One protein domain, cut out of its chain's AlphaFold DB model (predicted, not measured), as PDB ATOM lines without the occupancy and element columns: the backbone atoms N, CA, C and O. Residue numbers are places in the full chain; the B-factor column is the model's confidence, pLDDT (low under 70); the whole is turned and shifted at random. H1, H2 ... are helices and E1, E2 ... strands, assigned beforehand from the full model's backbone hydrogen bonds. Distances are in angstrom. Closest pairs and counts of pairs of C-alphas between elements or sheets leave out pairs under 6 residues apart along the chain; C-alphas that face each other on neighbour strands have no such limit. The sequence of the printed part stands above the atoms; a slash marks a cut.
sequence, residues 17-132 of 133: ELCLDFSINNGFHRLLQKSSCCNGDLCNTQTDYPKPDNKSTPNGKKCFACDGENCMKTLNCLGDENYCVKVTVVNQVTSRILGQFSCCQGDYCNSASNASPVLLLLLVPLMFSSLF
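AT A GLANCE: This is residues 17 to 132 of the 133 residues of an uncharacterized protein of Poecilia latipinna (sailfin molly) (UniProt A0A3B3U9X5). With little regular structure, this is a loose body of two small hairpins, E1-E2 and E3-E4, and long loops, from which a tail, residues 115 to 132 with helix H1, sticks out and adds length. The 116 printed residues hold four strands, then one helix; the mixed class covers only 42 residues. Both two-stranded sheets are antiparallel. The whole is extended, radius of gyration of the C-alphas 21.0 A, spanning 78 by 31 by 25 A.

HOW THE PARTS SIT: E1, residues 22 to 25, and E2, 30 to 33, form a hairpin; N 24 and O 31 are 2.9 A apart. E3, 58 to 67, and E4, 70 to 78, form another; N 63 and O 75 are 2.8 A apart. The closest C-alphas of E1 and E4, Asn 25 and Cys 77, are 7.4 A apart. H1, 117 to 131, is apart from E3; 5 of 11 O i to N i+4 pairs and 9 of 12 O i to N i+3 pairs are within hydrogen-bond range.

IN THESE COORDINATES: E1 begins at C-alpha 22 (132.835, 136.133, 148.936). E3 spans 20.9 A and bends by 89 degrees at residue 61; E4 spans 22.1 A. H1 spans 22.2 A, ending at C-alpha 131 (111.324, 111.151, 189.154).

THE WHOLE: The printed part has no cut. Links E2 to E3 and E4 to H1 are long. Residues 66, 69 and 86 to 132 have pLDDT under 70.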
ATOM      1  N   GLU A  17     126.703 136.616 136.661       85.75
ATOM      2  CA  GLU A  17     126.044 136.289 137.924       85.75
ATOM      3  C   GLU A  17     126.983 135.634 138.945       85.75
ATOM      4  O   GLU A  17     126.703 135.651 140.141       85.75
ATOM      5  N   LEU A  18     128.093 135.054 138.489       84.81
ATOM      6  CA  LEU A  18     129.119 134.459 139.345       84.81
ATOM      7  C   LEU A  18     130.301 135.416 139.579       84.81
ATOM      8  O   LEU A  18     131.256 135.046 140.264       84.81
ATOM      9  N   CYS A  19     130.243 136.636 139.034       89.19
ATOM     10  CA  CYS A  19     131.193 137.699 139.337       89.19
ATOM     11  C   CYS A  19     130.879 138.325 140.699       89.19
ATOM     12  O   CYS A  19     130.300 139.408 140.797       89.19
ATOM     13  N   LEU A  20     131.198 137.590 141.756       88.75
ATOM     14  CA  LEU A  20     130.877 137.968 143.120       88.75
ATOM     15  C   LEU A  20     132.116 137.869 144.001       88.75
ATOM     16  O   LEU A  20     132.979 137.002 143.830       88.75
ATOM     17  N   ASP A  21     132.145 138.746 144.992       89.00
ATOM     18  CA  ASP A  21     133.080 138.666 146.099       89.00
ATOM     19  C   ASP A  21     132.479 137.790 147.194       89.00
ATOM     20  O   ASP A  21     131.279 137.867 147.471       89.00
ATOM     21  N   PHE A  22     133.302 136.963 147.833       83.44
ATOM     22  CA  PHE A  22     132.835 136.133 148.936       83.44
ATOM     23  C   PHE A  22     133.923 135.860 149.974       83.44
ATOM     24  O   PHE A  22     135.112 135.774 149.668       83.44
ATOM     25  N   SER A  23     133.472 135.665 151.212       84.81
ATOM     26  CA  SER A  23     134.258 135.150 152.331       84.81
ATOM     27  C   SER A  23     133.576 133.891 152.847       84.81
ATOM     28  O   SER A  23     132.383 133.913 153.156       84.81
ATOM     29  N   ILE A  24     134.312 132.785 152.920       79.44
ATOM     30  CA  ILE A  24     133.816 131.509 153.440       79.44
ATOM     31  C   ILE A  24     134.757 131.055 154.540       79.44
ATOM     32  O   ILE A  24     135.942 130.839 154.300       79.44
ATOM     33  N   ASN A  25     134.217 130.855 155.735       78.56
ATOM     34  CA  ASN A  25     134.947 130.315 156.868       78.56
ATOM     35  C   ASN A  25     134.277 129.023 157.333       78.56
ATOM     36  O   ASN A  25     133.082 129.010 157.632       78.56
ATOM     37  N   ASN A  26     135.048 127.938 157.388       72.75
ATOM     38  CA  ASN A  26     134.557 126.625 157.810       72.75
ATOM     39  C   ASN A  26     135.122 126.155 159.153       72.75
ATOM     40  O   ASN A  26     134.857 125.032 159.574       72.75
ATOM     41  N   GLY A  27     135.904 127.006 159.820       73.19
ATOM     42  CA  GLY A  27     136.575 126.694 161.079       73.19
ATOM     43  C   GLY A  27     137.908 125.955 160.937       73.19
ATOM     44  O   GLY A  27     138.672 125.944 161.896       73.19
ATOM     45  N   PHE A  28     138.215 125.398 159.763       74.75
ATOM     46  CA  PHE A  28     139.516 124.799 159.429       74.75
ATOM     47  C   PHE A  28     140.301 125.650 158.423       74.75
ATOM     48  O   PHE A  28     141.511 125.813 158.532       74.75
ATOM     49  N   HIS A  29     139.590 126.202 157.449       77.62
ATOM     50  CA  HIS A  29     140.070 127.022 156.358       77.62
ATOM     51  C   HIS A  29     139.141 128.219 156.185       77.62
ATOM     52  O   HIS A  29     137.916 128.130 156.341       77.62
ATOM     53  N   ARG A  30     139.749 129.339 155.802       81.69
ATOM     54  CA  ARG A  30     139.044 130.543 155.396       81.69
ATOM     55  C   ARG A  30     139.454 130.905 153.980       81.69
ATOM     56  O   ARG A  30     140.638 131.064 153.700       81.69
ATOM     57  N   LEU A  31     138.468 131.029 153.103       83.50
ATOM     58  CA  LEU A  31     138.644 131.423 151.716       83.50
ATOM     59  C   LEU A  31     138.097 132.833 151.526       83.50
ATOM     60  O   LEU A  31     136.934 133.097 151.825       83.50
ATOM     61  N   LEU A  32     138.944 133.718 151.014       87.25
ATOM     62  CA  LEU A  32     138.595 135.086 150.663       87.25
ATOM     63  C   LEU A  32     138.765 135.257 149.158       87.25
ATOM     64  O   LEU A  32     139.855 135.025 148.636       87.25
ATOM     65  N   GLN A  33     137.707 135.677 148.472       88.94
ATOM     66  CA  GLN A  33     137.740 135.948 147.043       88.94
ATOM     67  C   GLN A  33     137.292 137.378 146.767       88.94
ATOM     68  O   GLN A  33     136.207 137.800 147.168       88.94
ATOM     69  N   LYS A  34     138.135 138.098 146.027       91.62
ATOM     70  CA  LYS A  34     137.818 139.392 145.433       91.62
ATOM     71  C   LYS A  34     137.927 139.260 143.921       91.62
ATOM     72  O   LYS A  34     138.915 138.724 143.419       91.62
ATOM     73  N   SER A  35     136.909 139.710 143.205       91.00
ATOM     74  CA  SER A  35     136.803 139.557 141.759       91.00
ATOM     75  C   SER A  35     136.664 140.908 141.061       91.00
ATOM     76  O   SER A  35     136.225 141.902 141.638       91.00
ATOM     77  N   SER A  36     137.089 140.951 139.804       92.06
ATOM     78  CA  SER A  36     136.828 142.050 138.881       92.06
ATOM     79  C   SER A  36     136.485 141.430 137.538       92.06
ATOM     80  O   SER A  36     137.218 140.562 137.059       92.06
ATOM     81  N   CYS A  37     135.363 141.841 136.953       92.62
ATOM     82  CA  CYS A  37     134.874 141.267 135.708       92.62
ATOM     83  C   CYS A  37     134.582 142.345 134.683       92.62
ATOM     84  O   CYS A  37     134.280 143.496 134.996       92.62
ATOM     85  N   CYS A  38     134.670 141.929 133.434       94.00
ATOM     86  CA  CYS A  38     134.487 142.764 132.271       94.00
ATOM     87  C   CYS A  38     133.844 141.926 131.165       94.00
ATOM     88  O   CYS A  38     133.811 140.697 131.243       94.00
ATOM     89  N   ASN A  39     133.323 142.603 130.146       94.94
ATOM     90  CA  ASN A  39     132.726 141.963 128.984       94.94
ATOM     91  C   ASN A  39     133.571 142.240 127.734       94.94
ATOM     92  O   ASN A  39     134.097 143.344 127.578       94.94
ATOM     93  N   GLY A  40     133.645 141.258 126.840       93.94
ATOM     94  CA  GLY A  40     134.425 141.317 125.604       93.94
ATOM     95  C   GLY A  40     135.720 140.507 125.652       93.94
ATOM     96  O   GLY A  40     136.195 140.090 126.710       93.94
ATOM     97  N   ASP A  41     136.287 140.278 124.471       94.75
ATOM     98  CA  ASP A  41     137.476 139.446 124.312       94.75
ATOM     99  C   ASP A  41     138.698 140.084 124.972       94.75
ATOM    100  O   ASP A  41     138.997 141.260 124.763       94.75
ATOM    101  N   LEU A  42     139.418 139.284 125.767       92.00
ATOM    102  CA  LEU A  42     140.656 139.684 126.448       92.00
ATOM    103  C   LEU A  42     140.518 140.984 127.267       92.00
ATOM    104  O   LEU A  42     141.482 141.728 127.425       92.00
ATOM    105  N   CYS A  43     139.336 141.276 127.814       93.75
ATOM    106  CA  CYS A  43     139.099 142.522 128.545       93.75
ATOM    107  C   CYS A  43     139.837 142.588 129.901       93.75
ATOM    108  O   CYS A  43     140.115 143.670 130.416       93.75
ATOM    109  N   ASN A  44     140.198 141.443 130.485       91.69
ATOM    110  CA  ASN A  44     140.834 141.320 131.800       91.69
ATOM    111  C   ASN A  44     142.373 141.380 131.717       91.69
ATOM    112  O   ASN A  44     143.085 140.553 132.298       91.69
ATOM    113  N   THR A  45     142.917 142.363 130.995       90.44
ATOM    114  CA  THR A  45     144.373 142.545 130.805       90.44
ATOM    115  C   THR A  45     145.096 143.094 132.029       90.44
ATOM    116  O   THR A  45     146.312 142.930 132.123       90.44
ATOM    117  N   GLN A  46     144.378 143.667 132.997       84.69
ATOM    118  CA  GLN A  46     144.981 144.225 134.205       84.69
ATOM    119  C   GLN A  46     145.818 143.180 134.965       84.69
ATOM    120  O   GLN A  46     145.459 142.003 135.058       84.69
ATOM    121  N   THR A  47     146.982 143.610 135.448       82.44
ATOM    122  CA  THR A  47     147.949 142.780 136.188       82.44
ATOM    123  C   THR A  47     147.940 143.054 137.685       82.44
ATOM    124  O   THR A  47     148.505 142.277 138.447       82.44
ATOM    125  N   ASP A  48     147.316 144.156 138.096       87.19
ATOM    126  CA  ASP A  48     147.071 144.478 139.494       87.19
ATOM    127  C   ASP A  48     145.749 143.836 139.924       87.19
ATOM    128  O   ASP A  48     144.671 144.249 139.488       87.19
ATOM    129  N   TYR A  49     145.849 142.754 140.692       86.12
ATOM    130  CA  TYR A  49     144.691 141.976 141.113       86.12
ATOM    131  C   TYR A  49     144.082 142.586 142.374       86.12
ATOM    132  O   TYR A  49     144.816 142.919 143.311       86.12
ATOM    133  N   PRO A  50     142.746 142.707 142.440       86.12
ATOM    134  CA  PRO A  50     142.105 143.228 143.629       86.12
ATOM    135  C   PRO A  50     142.355 142.263 144.791       86.12
ATOM    136  O   PRO A  50     142.114 141.060 144.684       86.12
ATOM    137  N   LYS A  51     142.846 142.791 145.912       87.75
ATOM    138  CA  LYS A  51     143.095 141.990 147.111       87.75
ATOM    139  C   LYS A  51     141.853 141.972 147.998       87.75
ATOM    140  O   LYS A  51     141.259 143.031 148.216       87.75
ATOM    141  N   PRO A  52     141.441 140.806 148.518       87.56
ATOM    142  CA  PRO A  52     140.371 140.758 149.497       87.56
ATOM    143  C   PRO A  52     140.824 141.357 150.832       87.56
ATOM    144  O   PRO A  52     141.954 141.151 151.280       87.56
ATOM    145  N   ASP A  53     139.907 142.048 151.505       83.88
ATOM    146  CA  ASP A  53     140.122 142.509 152.872       83.88
ATOM    147  C   ASP A  53     140.144 141.305 153.826       83.88
ATOM    148  O   ASP A  53     139.123 140.647 154.034       83.88
ATOM    149  N   ASN A  54     141.272 141.047 154.490       84.44
ATOM    150  CA  ASN A  54     141.342 140.016 155.530       84.44
ATOM    151  C   ASN A  54     140.814 140.533 156.879       84.44
ATOM    152  O   ASN A  54     141.553 140.713 157.850       84.44
ATOM    153  N   LYS A  55     139.510 140.816 156.942       81.12
ATOM    154  CA  LYS A  55     138.841 141.240 158.182       81.12
ATOM    155  C   LYS A  55     138.640 140.037 159.095       81.12
ATOM    156  O   LYS A  55     137.688 139.286 158.915       81.12
ATOM    157  N   SER A  56     139.520 139.851 160.072       83.75
ATOM    158  CA  SER A  56     139.427 138.748 161.047       83.75
ATOM    159  C   SER A  56     138.608 139.081 162.297       83.75
ATOM    160  O   SER A  56     138.524 138.273 163.216       83.75
ATOM    161  N   THR A  57     138.004 140.268 162.356       87.75
ATOM    162  CA  THR A  57     137.172 140.680 163.489       87.75
ATOM    163  C   THR A  57     135.821 139.962 163.447       87.75
ATOM    164  O   THR A  57     135.138 140.038 162.419       87.75
ATOM    165  N   PRO A  58     135.391 139.308 164.544       87.69
ATOM    166  CA  PRO A  58     134.051 138.747 164.643       87.69
ATOM    167  C   PRO A  58     132.975 139.818 164.465       87.69
ATOM    168  O   PRO A  58     133.049 140.882 165.077       87.69
ATOM    169  N   ASN A  59     131.948 139.524 163.672       83.88
ATOM    170  CA  ASN A  59     130.855 140.464 163.399       83.88
ATOM    171  C   ASN A  59     129.648 140.303 164.342       83.88
ATOM    172  O   ASN A  59     128.601 140.915 164.141       83.88
ATOM    173  N   GLY A  60     129.781 139.459 165.370       83.44
ATOM    174  CA  GLY A  60     128.733 139.165 166.349       83.44
ATOM    175  C   GLY A  60     127.756 138.066 165.922       83.44
ATOM    176  O   GLY A  60     127.030 137.549 166.772       83.44
ATOM    177  N   LYS A  61     127.767 137.649 164.651       81.25
ATOM    178  CA  LYS A  61     127.051 136.458 164.187       81.25
ATOM    179  C   LYS A  61     127.906 135.219 164.415       81.25
ATOM    180  O   LYS A  61     129.130 135.284 164.548       81.25
ATOM    181  N   LYS A  62     127.242 134.073 164.470       82.06
ATOM    182  CA  LYS A  62     127.894 132.768 164.540       82.06
ATOM    183  C   LYS A  62     127.190 131.804 163.593       82.06
ATOM    184  O   LYS A  62     126.118 132.117 163.086       82.06
ATOM    185  N   CYS A  63     127.793 130.650 163.367       78.50
ATOM    186  CA  CYS A  63     127.221 129.541 162.617       78.50
ATOM    187  C   CYS A  63     127.571 128.231 163.309       78.50
ATOM    188  O   CYS A  63     128.606 128.132 163.963       78.50
ATOM    189  N   PHE A  64     126.742 127.204 163.139       75.12
ATOM    190  CA  PHE A  64     127.163 125.852 163.488       75.12
ATOM    191  C   PHE A  64     128.164 125.328 162.458       75.12
ATOM    192  O   PHE A  64     128.022 125.577 161.258       75.12
ATOM    193  N   ALA A  65     129.162 124.599 162.942       74.69
ATOM    194  CA  ALA A  65     130.181 123.940 162.142       74.69
ATOM    195  C   ALA A  65     130.239 122.456 162.512       74.69
ATOM    196  O   ALA A  65     130.018 122.087 163.670       74.69
ATOM    197  N   CYS A  66     130.554 121.619 161.525       69.00
ATOM    198  CA  CYS A  66     130.695 120.184 161.724       69.00
ATOM    199  C   CYS A  66     132.150 119.760 161.704       69.00
ATOM    200  O   CYS A  66     132.965 120.281 160.946       69.00
ATOM    201  N   ASP A  67     132.439 118.776 162.535       72.00
ATOM    202  CA  ASP A  67     133.663 118.002 162.506       72.00
ATOM    203  C   ASP A  67     133.259 116.543 162.283       72.00
ATOM    204  O   ASP A  67     132.752 115.875 163.191       72.00
ATOM    205  N   GLY A  68     133.343 116.100 161.028       70.25
ATOM    206  CA  GLY A  68     132.710 114.860 160.591       70.25
ATOM    207  C   GLY A  68     131.188 114.922 160.754       70.25
ATOM    208  O   GLY A  68     130.518 115.806 160.220       70.25
ATOM    209  N   GLU A  69     130.643 113.991 161.536       69.12
ATOM    210  CA  GLU A  69     129.210 113.914 161.856       69.12
ATOM    211  C   GLU A  69     128.800 114.811 163.039       69.12
ATOM    212  O   GLU A  69     127.612 115.036 163.269       69.12
ATOM    213  N   ASN A  70     129.760 115.344 163.805       70.00
ATOM    214  CA  ASN A  70     129.460 116.158 164.980       70.00
ATOM    215  C   ASN A  70     129.317 117.638 164.607       70.00
ATOM    216  O   ASN A  70     130.311 118.325 164.386       70.00
ATOM    217  N   CYS A  71     128.083 118.140 164.618       73.88
ATOM    218  CA  CYS A  71     127.737 119.517 164.251       73.88
ATOM    219  C   CYS A  71     127.426 120.435 165.444       73.88
ATOM    220  O   CYS A  71     126.727 121.437 165.299       73.88
ATOM    221  N   MET A  72     127.917 120.103 166.642       74.50
ATOM    222  CA  MET A  72     127.650 120.896 167.851       74.50
ATOM    223  C   MET A  72     128.592 122.096 168.020       74.50
ATOM    224  O   MET A  72     128.390 122.921 168.914       74.50
ATOM    225  N   LYS A  73     129.643 122.209 167.196       76.81
ATOM    226  CA  LYS A  73     130.598 123.319 167.290       76.81
ATOM    227  C   LYS A  73     129.975 124.601 166.754       76.81
ATOM    228  O   LYS A  73     129.200 124.589 165.804       76.81
ATOM    229  N   THR A  74     130.354 125.723 167.353       78.12
ATOM    230  CA  THR A  74     129.950 127.057 166.903       78.12
ATOM    231  C   THR A  74     131.172 127.817 166.404       78.12
ATOM    232  O   THR A  74     132.196 127.865 167.083       78.12
ATOM    233  N   LEU A  75     131.046 128.434 165.236       81.06
ATOM    234  CA  LEU A  75     132.050 129.269 164.595       81.06
ATOM    235  C   LEU A  75     131.591 130.725 164.620       81.06
ATOM    236  O   LEU A  75     130.455 131.017 164.258       81.06
ATOM    237  N   ASN A  76     132.463 131.643 165.030       82.94
ATOM    238  CA  ASN A  76     132.170 133.070 164.927       82.94
ATOM    239  C   ASN A  76     132.331 133.516 163.473       82.94
ATOM    240  O   ASN A  76     133.368 133.256 162.863       82.94
ATOM    241  N   CYS A  77     131.333 134.216 162.950       82.62
ATOM    242  CA  CYS A  77     131.413 134.816 161.629       82.62
ATOM    243  C   CYS A  77     132.318 136.048 161.669       82.62
ATOM    244  O   CYS A  77     132.283 136.823 162.634       82.62
ATOM    245  N   LEU A  78     133.128 136.230 160.631       84.75
ATOM    246  CA  LEU A  78     134.128 137.288 160.547       84.75
ATOM    247  C   LEU A  78     133.751 138.309 159.473       84.75
ATOM    248  O   LEU A  78     133.261 137.947 158.408       84.75
ATOM    249  N   GLY A  79     134.011 139.590 159.733       85.44
ATOM    250  CA  GLY A  79     133.807 140.648 158.742       85.44
ATOM    251  C   GLY A  79     132.386 140.664 158.164       85.44
ATOM    252  O   GLY A  79     131.413 140.894 158.881       85.44
ATOM    253  N   ASP A  80     132.269 140.430 156.862       81.38
ATOM    254  CA  ASP A  80     131.022 140.435 156.092       81.38
ATOM    255  C   ASP A  80     130.386 139.043 155.897       81.38
ATOM    256  O   ASP A  80     129.395 138.911 155.172       81.38
ATOM    257  N   GLU A  81     130.872 138.019 156.602       83.50
ATOM    258  CA  GLU A  81     130.252 136.691 156.674       83.50
ATOM    259  C   GLU A  81     128.901 136.780 157.406       83.50
ATOM    260  O   GLU A  81     128.813 136.688 158.630       83.50
ATOM    261  N   ASN A  82     127.820 137.026 156.668       80.62
ATOM    262  CA  ASN A  82     126.507 137.323 157.255       80.62
ATOM    263  C   ASN A  82     125.509 136.160 157.224       80.62
ATOM    264  O   ASN A  82     124.421 136.279 157.793       80.62
ATOM    265  N   TYR A  83     125.873 135.048 156.586       76.94
ATOM    266  CA  TYR A  83     124.990 133.917 156.315       76.94
ATOM    267  C   TYR A  83     125.703 132.596 156.626       76.94
ATOM    268  O   TYR A  83     126.900 132.473 156.371       76.94
ATOM    269  N   CYS A  84     124.974 131.596 157.128       76.62
ATOM    270  CA  CYS A  84     125.479 130.223 157.235       76.62
ATOM    271  C   CYS A  84     125.040 129.409 156.020       76.62
ATOM    272  O   CYS A  84     123.900 129.519 155.563       76.62
ATOM    273  N   VAL A  85     125.934 128.559 155.518       71.62
ATOM    274  CA  VAL A  85     125.717 127.792 154.288       71.62
ATOM    275  C   VAL A  85     125.894 126.303 154.563       71.62
ATOM    276  O   VAL A  85     126.943 125.878 155.038       71.62
ATOM    277  N   LYS A  86     124.879 125.501 154.215       69.88
ATOM    278  CA  LYS A  86     124.956 124.034 154.212       69.88
ATOM    279  C   LYS A  86     125.496 123.548 152.869       69.88
ATOM    280  O   LYS A  86     124.859 123.778 151.845       69.88
ATOM    281  N   VAL A  87     126.593 122.799 152.874       65.12
ATOM    282  CA  VAL A  87     127.146 122.140 151.683       65.12
ATOM    283  C   VAL A  87     127.205 120.635 151.919       65.12
ATOM    284  O   VAL A  87     128.054 120.122 152.643       65.12
ATOM    285  N   THR A  88     126.299 119.903 151.272       57.69
ATOM    286  CA  THR A  88     126.323 118.434 151.294       57.69
ATOM    287  C   THR A  88     127.227 117.949 150.168       57.69
ATOM    288  O   THR A  88     126.930 118.155 148.993       57.69
ATOM    289  N   VAL A  89     128.359 117.342 150.517       58.75
ATOM    290  CA  VAL A  89     129.329 116.858 149.531       58.75
ATOM    291  C   VAL A  89     128.880 115.494 149.004       58.75
ATOM    292  O   VAL A  89     128.798 114.533 149.759       58.75
ATOM    293  N   VAL A  90     128.619 115.403 147.699       53.44
ATOM    294  CA  VAL A  90     128.220 114.156 147.019       53.44
ATOM    295  C   VAL A  90     129.407 113.321 146.499       53.44
ATOM    296  O   VAL A  90     129.187 112.192 146.082       53.44
ATOM    297  N   ASN A  91     130.658 113.819 146.538       49.38
ATOM    298  CA  ASN A  91     131.852 113.109 146.032       49.38
ATOM    299  C   ASN A  91     133.157 113.415 146.809       49.38
ATOM    300  O   ASN A  91     133.368 114.516 147.303       49.38
ATOM    301  N   GLN A  92     134.096 112.461 146.851       45.81
ATOM    302  CA  GLN A  92     135.343 112.560 147.637       45.81
ATOM    303  C   GLN A  92     136.343 113.626 147.133       45.81
ATOM    304  O   GLN A  92     137.143 114.135 147.913       45.81
ATOM    305  N   VAL A  93     136.299 114.010 145.851       45.56
ATOM    306  CA  VAL A  93     137.207 115.029 145.277       45.56
ATOM    307  C   VAL A  93     136.820 116.445 145.727       45.56
ATOM    308  O   VAL A  93     137.690 117.256 146.038       45.56
ATOM    309  N   THR A  94     135.524 116.725 145.871       44.28
ATOM    310  CA  THR A  94     135.018 117.977 146.458       44.28
ATOM    311  C   THR A  94     135.221 118.038 147.975       44.28
ATOM    312  O   THR A  94     135.226 119.128 148.538       44.28
ATOM    313  N   SER A  95     135.487 116.904 148.631       44.38
ATOM    314  CA  SER A  95     135.687 116.803 150.084       44.38
ATOM    315  C   SER A  95     136.955 117.487 150.607       44.38
ATOM    316  O   SER A  95     137.004 117.802 151.793       44.38
ATOM    317  N   ARG A  96     137.988 117.699 149.775       39.72
ATOM    318  CA  ARG A  96     139.236 118.365 150.211       39.72
ATOM    319  C   ARG A  96     139.184 119.890 150.119       39.72
ATOM    320  O   ARG A  96     139.901 120.552 150.853       39.72
ATOM    321  N   ILE A  97     138.343 120.431 149.237       44.69
ATOM    322  CA  ILE A  97     138.163 121.883 149.052       44.69
ATOM    323  C   ILE A  97     136.960 122.383 149.867       44.69
ATOM    324  O   ILE A  97     136.972 123.493 150.387       44.69
ATOM    325  N   LEU A  98     135.937 121.541 150.025       45.75
ATOM    326  CA  LEU A  98     134.686 121.834 150.719       45.75
ATOM    327  C   LEU A  98     134.501 120.846 151.878       45.75
ATOM    328  O   LEU A  98     133.554 120.062 151.864       45.75
ATOM    329  N   GLY A  99     135.435 120.818 152.838       45.16
ATOM    330  CA  GLY A  99     135.305 119.979 154.040       45.16
ATOM    331  C   GLY A  99     133.876 120.040 154.597       45.16
ATOM    332  O   GLY A  99     133.310 121.124 154.652       45.16
ATOM    333  N   GLN A 100     133.278 118.879 154.894       45.91
ATOM    334  CA  GLN A 100     131.850 118.681 155.205       45.91
ATOM    335  C   GLN A 100     131.192 119.870 155.933       45.91
ATOM    336  O   GLN A 100     131.359 120.048 157.136       45.91
ATOM    337  N   PHE A 101     130.363 120.640 155.221       49.19
ATOM    338  CA  PHE A 101     129.511 121.657 155.834       49.19
ATOM    339  C   PHE A 101     128.087 121.121 155.977       49.19
ATOM    340  O   PHE A 101     127.247 121.268 155.092       49.19
ATOM    341  N   SER A 102     127.759 120.520 157.109       43.62
ATOM    342  CA  SER A 102     126.382 120.125 157.406       43.62
ATOM    343  C   SER A 102     125.718 121.163 158.328       43.62
ATOM    344  O   SER A 102     125.773 121.061 159.543       43.62
ATOM    345  N   CYS A 103     125.069 122.198 157.784       55.97
ATOM    346  CA  CYS A 103     124.276 123.121 158.613       55.97
ATOM    347  C   CYS A 103     122.849 122.592 158.903       55.97
ATOM    348  O   CYS A 103     122.323 121.750 158.164       55.97
ATOM    349  N   CYS A 104     122.250 123.162 159.959       45.03
ATOM    350  CA  CYS A 104     120.953 122.906 160.632       45.03
ATOM    351  C   CYS A 104     121.077 122.005 161.886       45.03
ATOM    352  O   CYS A 104     121.735 120.973 161.826       45.03
ATOM    353  N   GLN A 105     120.493 122.341 163.050       39.88
ATOM    354  CA  GLN A 105     119.149 122.908 163.283       39.88
ATOM    355  C   GLN A 105     119.052 123.782 164.564       39.88
ATOM    356  O   GLN A 105     119.518 123.369 165.622       39.88
ATOM    357  N   GLY A 106     118.418 124.964 164.469       55.00
ATOM    358  CA  GLY A 106     118.171 125.927 165.566       55.00
ATOM    359  C   GLY A 106     118.167 127.388 165.070       55.00
ATOM    360  O   GLY A 106     118.174 127.605 163.864       55.00
ATOM    361  N   ASP A 107     118.232 128.390 165.961       46.50
ATOM    362  CA  ASP A 107     118.267 129.839 165.616       46.50
ATOM    363  C   ASP A 107     119.444 130.270 164.715       46.50
ATOM    364  O   ASP A 107     119.511 131.396 164.219       46.50
ATOM    365  N   TYR A 108     120.374 129.356 164.457       53.69
ATOM    366  CA  TYR A 108     121.454 129.524 163.505       53.69
ATOM    367  C   TYR A 108     121.042 129.020 162.117       53.69
ATOM    368  O   TYR A 108     121.298 127.883 161.723       53.69
ATOM    369  N   CYS A 109     120.475 129.982 161.391       56.12
ATOM    370  CA  CYS A 109     120.116 130.047 159.975       56.12
ATOM    371  C   CYS A 109     118.715 129.597 159.538       56.12
ATOM    372  O   CYS A 109     118.329 128.435 159.613       56.12
ATOM    373  N   ASN A 110     118.032 130.597 158.965       49.31
ATOM    374  CA  ASN A 110     116.655 130.689 158.485       49.31
ATOM    375  C   ASN A 110     115.576 130.737 159.580       49.31
ATOM    376  O   ASN A 110     114.785 129.818 159.752       49.31
ATOM    377  N   SER A 111     115.511 131.898 160.242       47.59
ATOM    378  CA  SER A 111     114.285 132.474 160.822       47.59
ATOM    379  C   SER A 111     113.499 131.601 161.812       47.59
ATOM    380  O   SER A 111     112.279 131.482 161.690       47.59
ATOM    381  N   ALA A 112     114.152 131.021 162.821       38.12
ATOM    382  CA  ALA A 112     113.434 130.400 163.932       38.12
ATOM    383  C   ALA A 112     112.862 131.469 164.891       38.12
ATOM    384  O   ALA A 112     113.502 132.464 165.222       38.12
ATOM    385  N   SER A 113     111.598 131.283 165.275       49.12
ATOM    386  CA  SER A 113     110.908 132.041 166.322       49.12
ATOM    387  C   SER A 113     111.248 131.430 167.678       49.12
ATOM    388  O   SER A 113     111.116 130.216 167.835       49.12
ATOM    389  N   ASN A 114     111.572 132.269 168.667       49.19
ATOM    390  CA  ASN A 114     111.777 131.869 170.062       49.19
ATOM    391  C   ASN A 114     110.670 130.908 170.530       49.19
ATOM    392  O   ASN A 114     109.483 131.249 170.488       49.19
ATOM    393  N   ALA A 115     111.039 129.727 171.031       58.12
ATOM    394  CA  ALA A 115     110.117 128.947 171.844       58.12
ATOM    395  C   ALA A 115     109.820 129.758 173.113       58.12
ATOM    396  O   ALA A 115     110.732 130.127 173.853       58.12
ATOM    397  N   SER A 116     108.545 130.083 173.338       60.94
ATOM    398  CA  SER A 116     108.133 130.855 174.509       60.94
ATOM    399  C   SER A 116     108.627 130.166 175.792       60.94
ATOM    400  O   SER A 116     108.445 128.952 175.919       60.94
ATOM    401  N   PRO A 117     109.177 130.904 176.777       59.31
ATOM    402  CA  PRO A 117     109.524 130.372 178.099       59.31
ATOM    403  C   PRO A 117     108.375 129.595 178.760       59.31
ATOM    404  O   PRO A 117     108.608 128.699 179.566       59.31
ATOM    405  N   VAL A 118     107.129 129.893 178.372       61.00
ATOM    406  CA  VAL A 118     105.920 129.171 178.786       61.00
ATOM    407  C   VAL A 118     105.965 127.696 178.377       61.00
ATOM    408  O   VAL A 118     105.603 126.839 179.175       61.00
ATOM    409  N   LEU A 119     106.455 127.369 177.178       65.69
ATOM    410  CA  LEU A 119     106.552 125.981 176.716       65.69
ATOM    411  C   LEU A 119     107.585 125.187 177.530       65.69
ATOM    412  O   LEU A 119     107.352 124.026 177.852       65.69
ATOM    413  N   LEU A 120     108.693 125.827 177.918       63.53
ATOM    414  CA  LEU A 120     109.711 125.216 178.774       63.53
ATOM    415  C   LEU A 120     109.191 124.988 180.200       63.53
ATOM    416  O   LEU A 120     109.422 123.923 180.763       63.53
ATOM    417  N   LEU A 121     108.431 125.938 180.754       65.00
ATOM    418  CA  LEU A 121     107.808 125.806 182.077       65.00
ATOM    419  C   LEU A 121     106.727 124.712 182.127       65.00
ATOM    420  O   LEU A 121     106.541 124.097 183.173       65.00
ATOM    421  N   LEU A 122     106.045 124.425 181.012       67.56
ATOM    422  CA  LEU A 122     105.017 123.377 180.926       67.56
ATOM    423  C   LEU A 122     105.580 121.950 180.863       67.56
ATOM    424  O   LEU A 122     104.856 121.000 181.154       67.56
ATOM    425  N   LEU A 123     106.854 121.781 180.507       65.62
ATOM    426  CA  LEU A 123     107.511 120.469 180.467       65.62
ATOM    427  C   LEU A 123     108.104 120.062 181.824       65.62
ATOM    428  O   LEU A 123     108.325 118.881 182.078       65.62
ATOM    429  N   VAL A 124     108.310 121.028 182.720       67.25
ATOM    430  CA  VAL A 124     108.861 120.819 184.065       67.25
ATOM    431  C   VAL A 124     108.009 119.859 184.929       67.25
ATOM    432  O   VAL A 124     108.588 118.945 185.518       67.25
ATOM    433  N   PRO A 125     106.663 119.952 184.979       66.69
ATOM    434  CA  PRO A 125     105.828 119.039 185.768       66.69
ATOM    435  C   PRO A 125     105.909 117.574 185.316       66.69
ATOM    436  O   PRO A 125     105.920 116.683 186.157       66.69
ATOM    437  N   LEU A 126     106.025 117.318 184.006       60.09
ATOM    438  CA  LEU A 126     106.109 115.963 183.436       60.09
ATOM    439  C   LEU A 126     107.399 115.231 183.846       60.09
ATOM    440  O   LEU A 126     107.412 114.009 184.003       60.09
ATOM    441  N   MET A 127     108.474 115.986 184.069       61.00
ATOM    442  CA  MET A 127     109.737 115.453 184.587       61.00
ATOM    443  C   MET A 127     109.623 115.116 186.078       61.00
ATOM    444  O   MET A 127     110.142 114.099 186.529       61.00
ATOM    445  N   PHE A 128     108.883 115.908 186.855       63.47
ATOM    446  CA  PHE A 128     108.643 115.600 188.266       63.47
ATOM    447  C   PHE A 128     107.768 114.356 188.463       63.47
ATOM    448  O   PHE A 128     108.049 113.567 189.360       63.47
ATOM    449  N   SER A 129     106.786 114.119 187.586       62.12
ATOM    450  CA  SER A 129     105.925 112.923 187.620       62.12
ATOM    451  C   SER A 129     106.649 111.605 187.313       62.12
ATOM    452  O   SER A 129     106.086 110.540 187.529       62.12
ATOM    453  N   SER A 130     107.866 111.660 186.767       56.97
ATOM    454  CA  SER A 130     108.670 110.474 186.433       56.97
ATOM    455  C   SER A 130     109.837 110.240 187.396       56.97
ATOM    456  O   SER A 130     110.296 109.105 187.514       56.97
ATOM    457  N   LEU A 131     110.298 111.275 188.110       52.34
ATOM    458  CA  LEU A 131     111.324 111.151 189.154       52.34
ATOM    459  C   LEU A 131     110.757 110.862 190.554       52.34
ATOM    460  O   LEU A 131     111.489 110.352 191.400       52.34
ATOM    461  N   PHE A 132     109.476 111.145 190.789       58.03
ATOM    462  CA  PHE A 132     108.744 110.725 191.984       58.03
ATOM    463  C   PHE A 132     107.422 110.077 191.542       58.03
ATOM    464  O   PHE A 132     106.456 110.811 191.319       58.03
TER     465      PHE A 132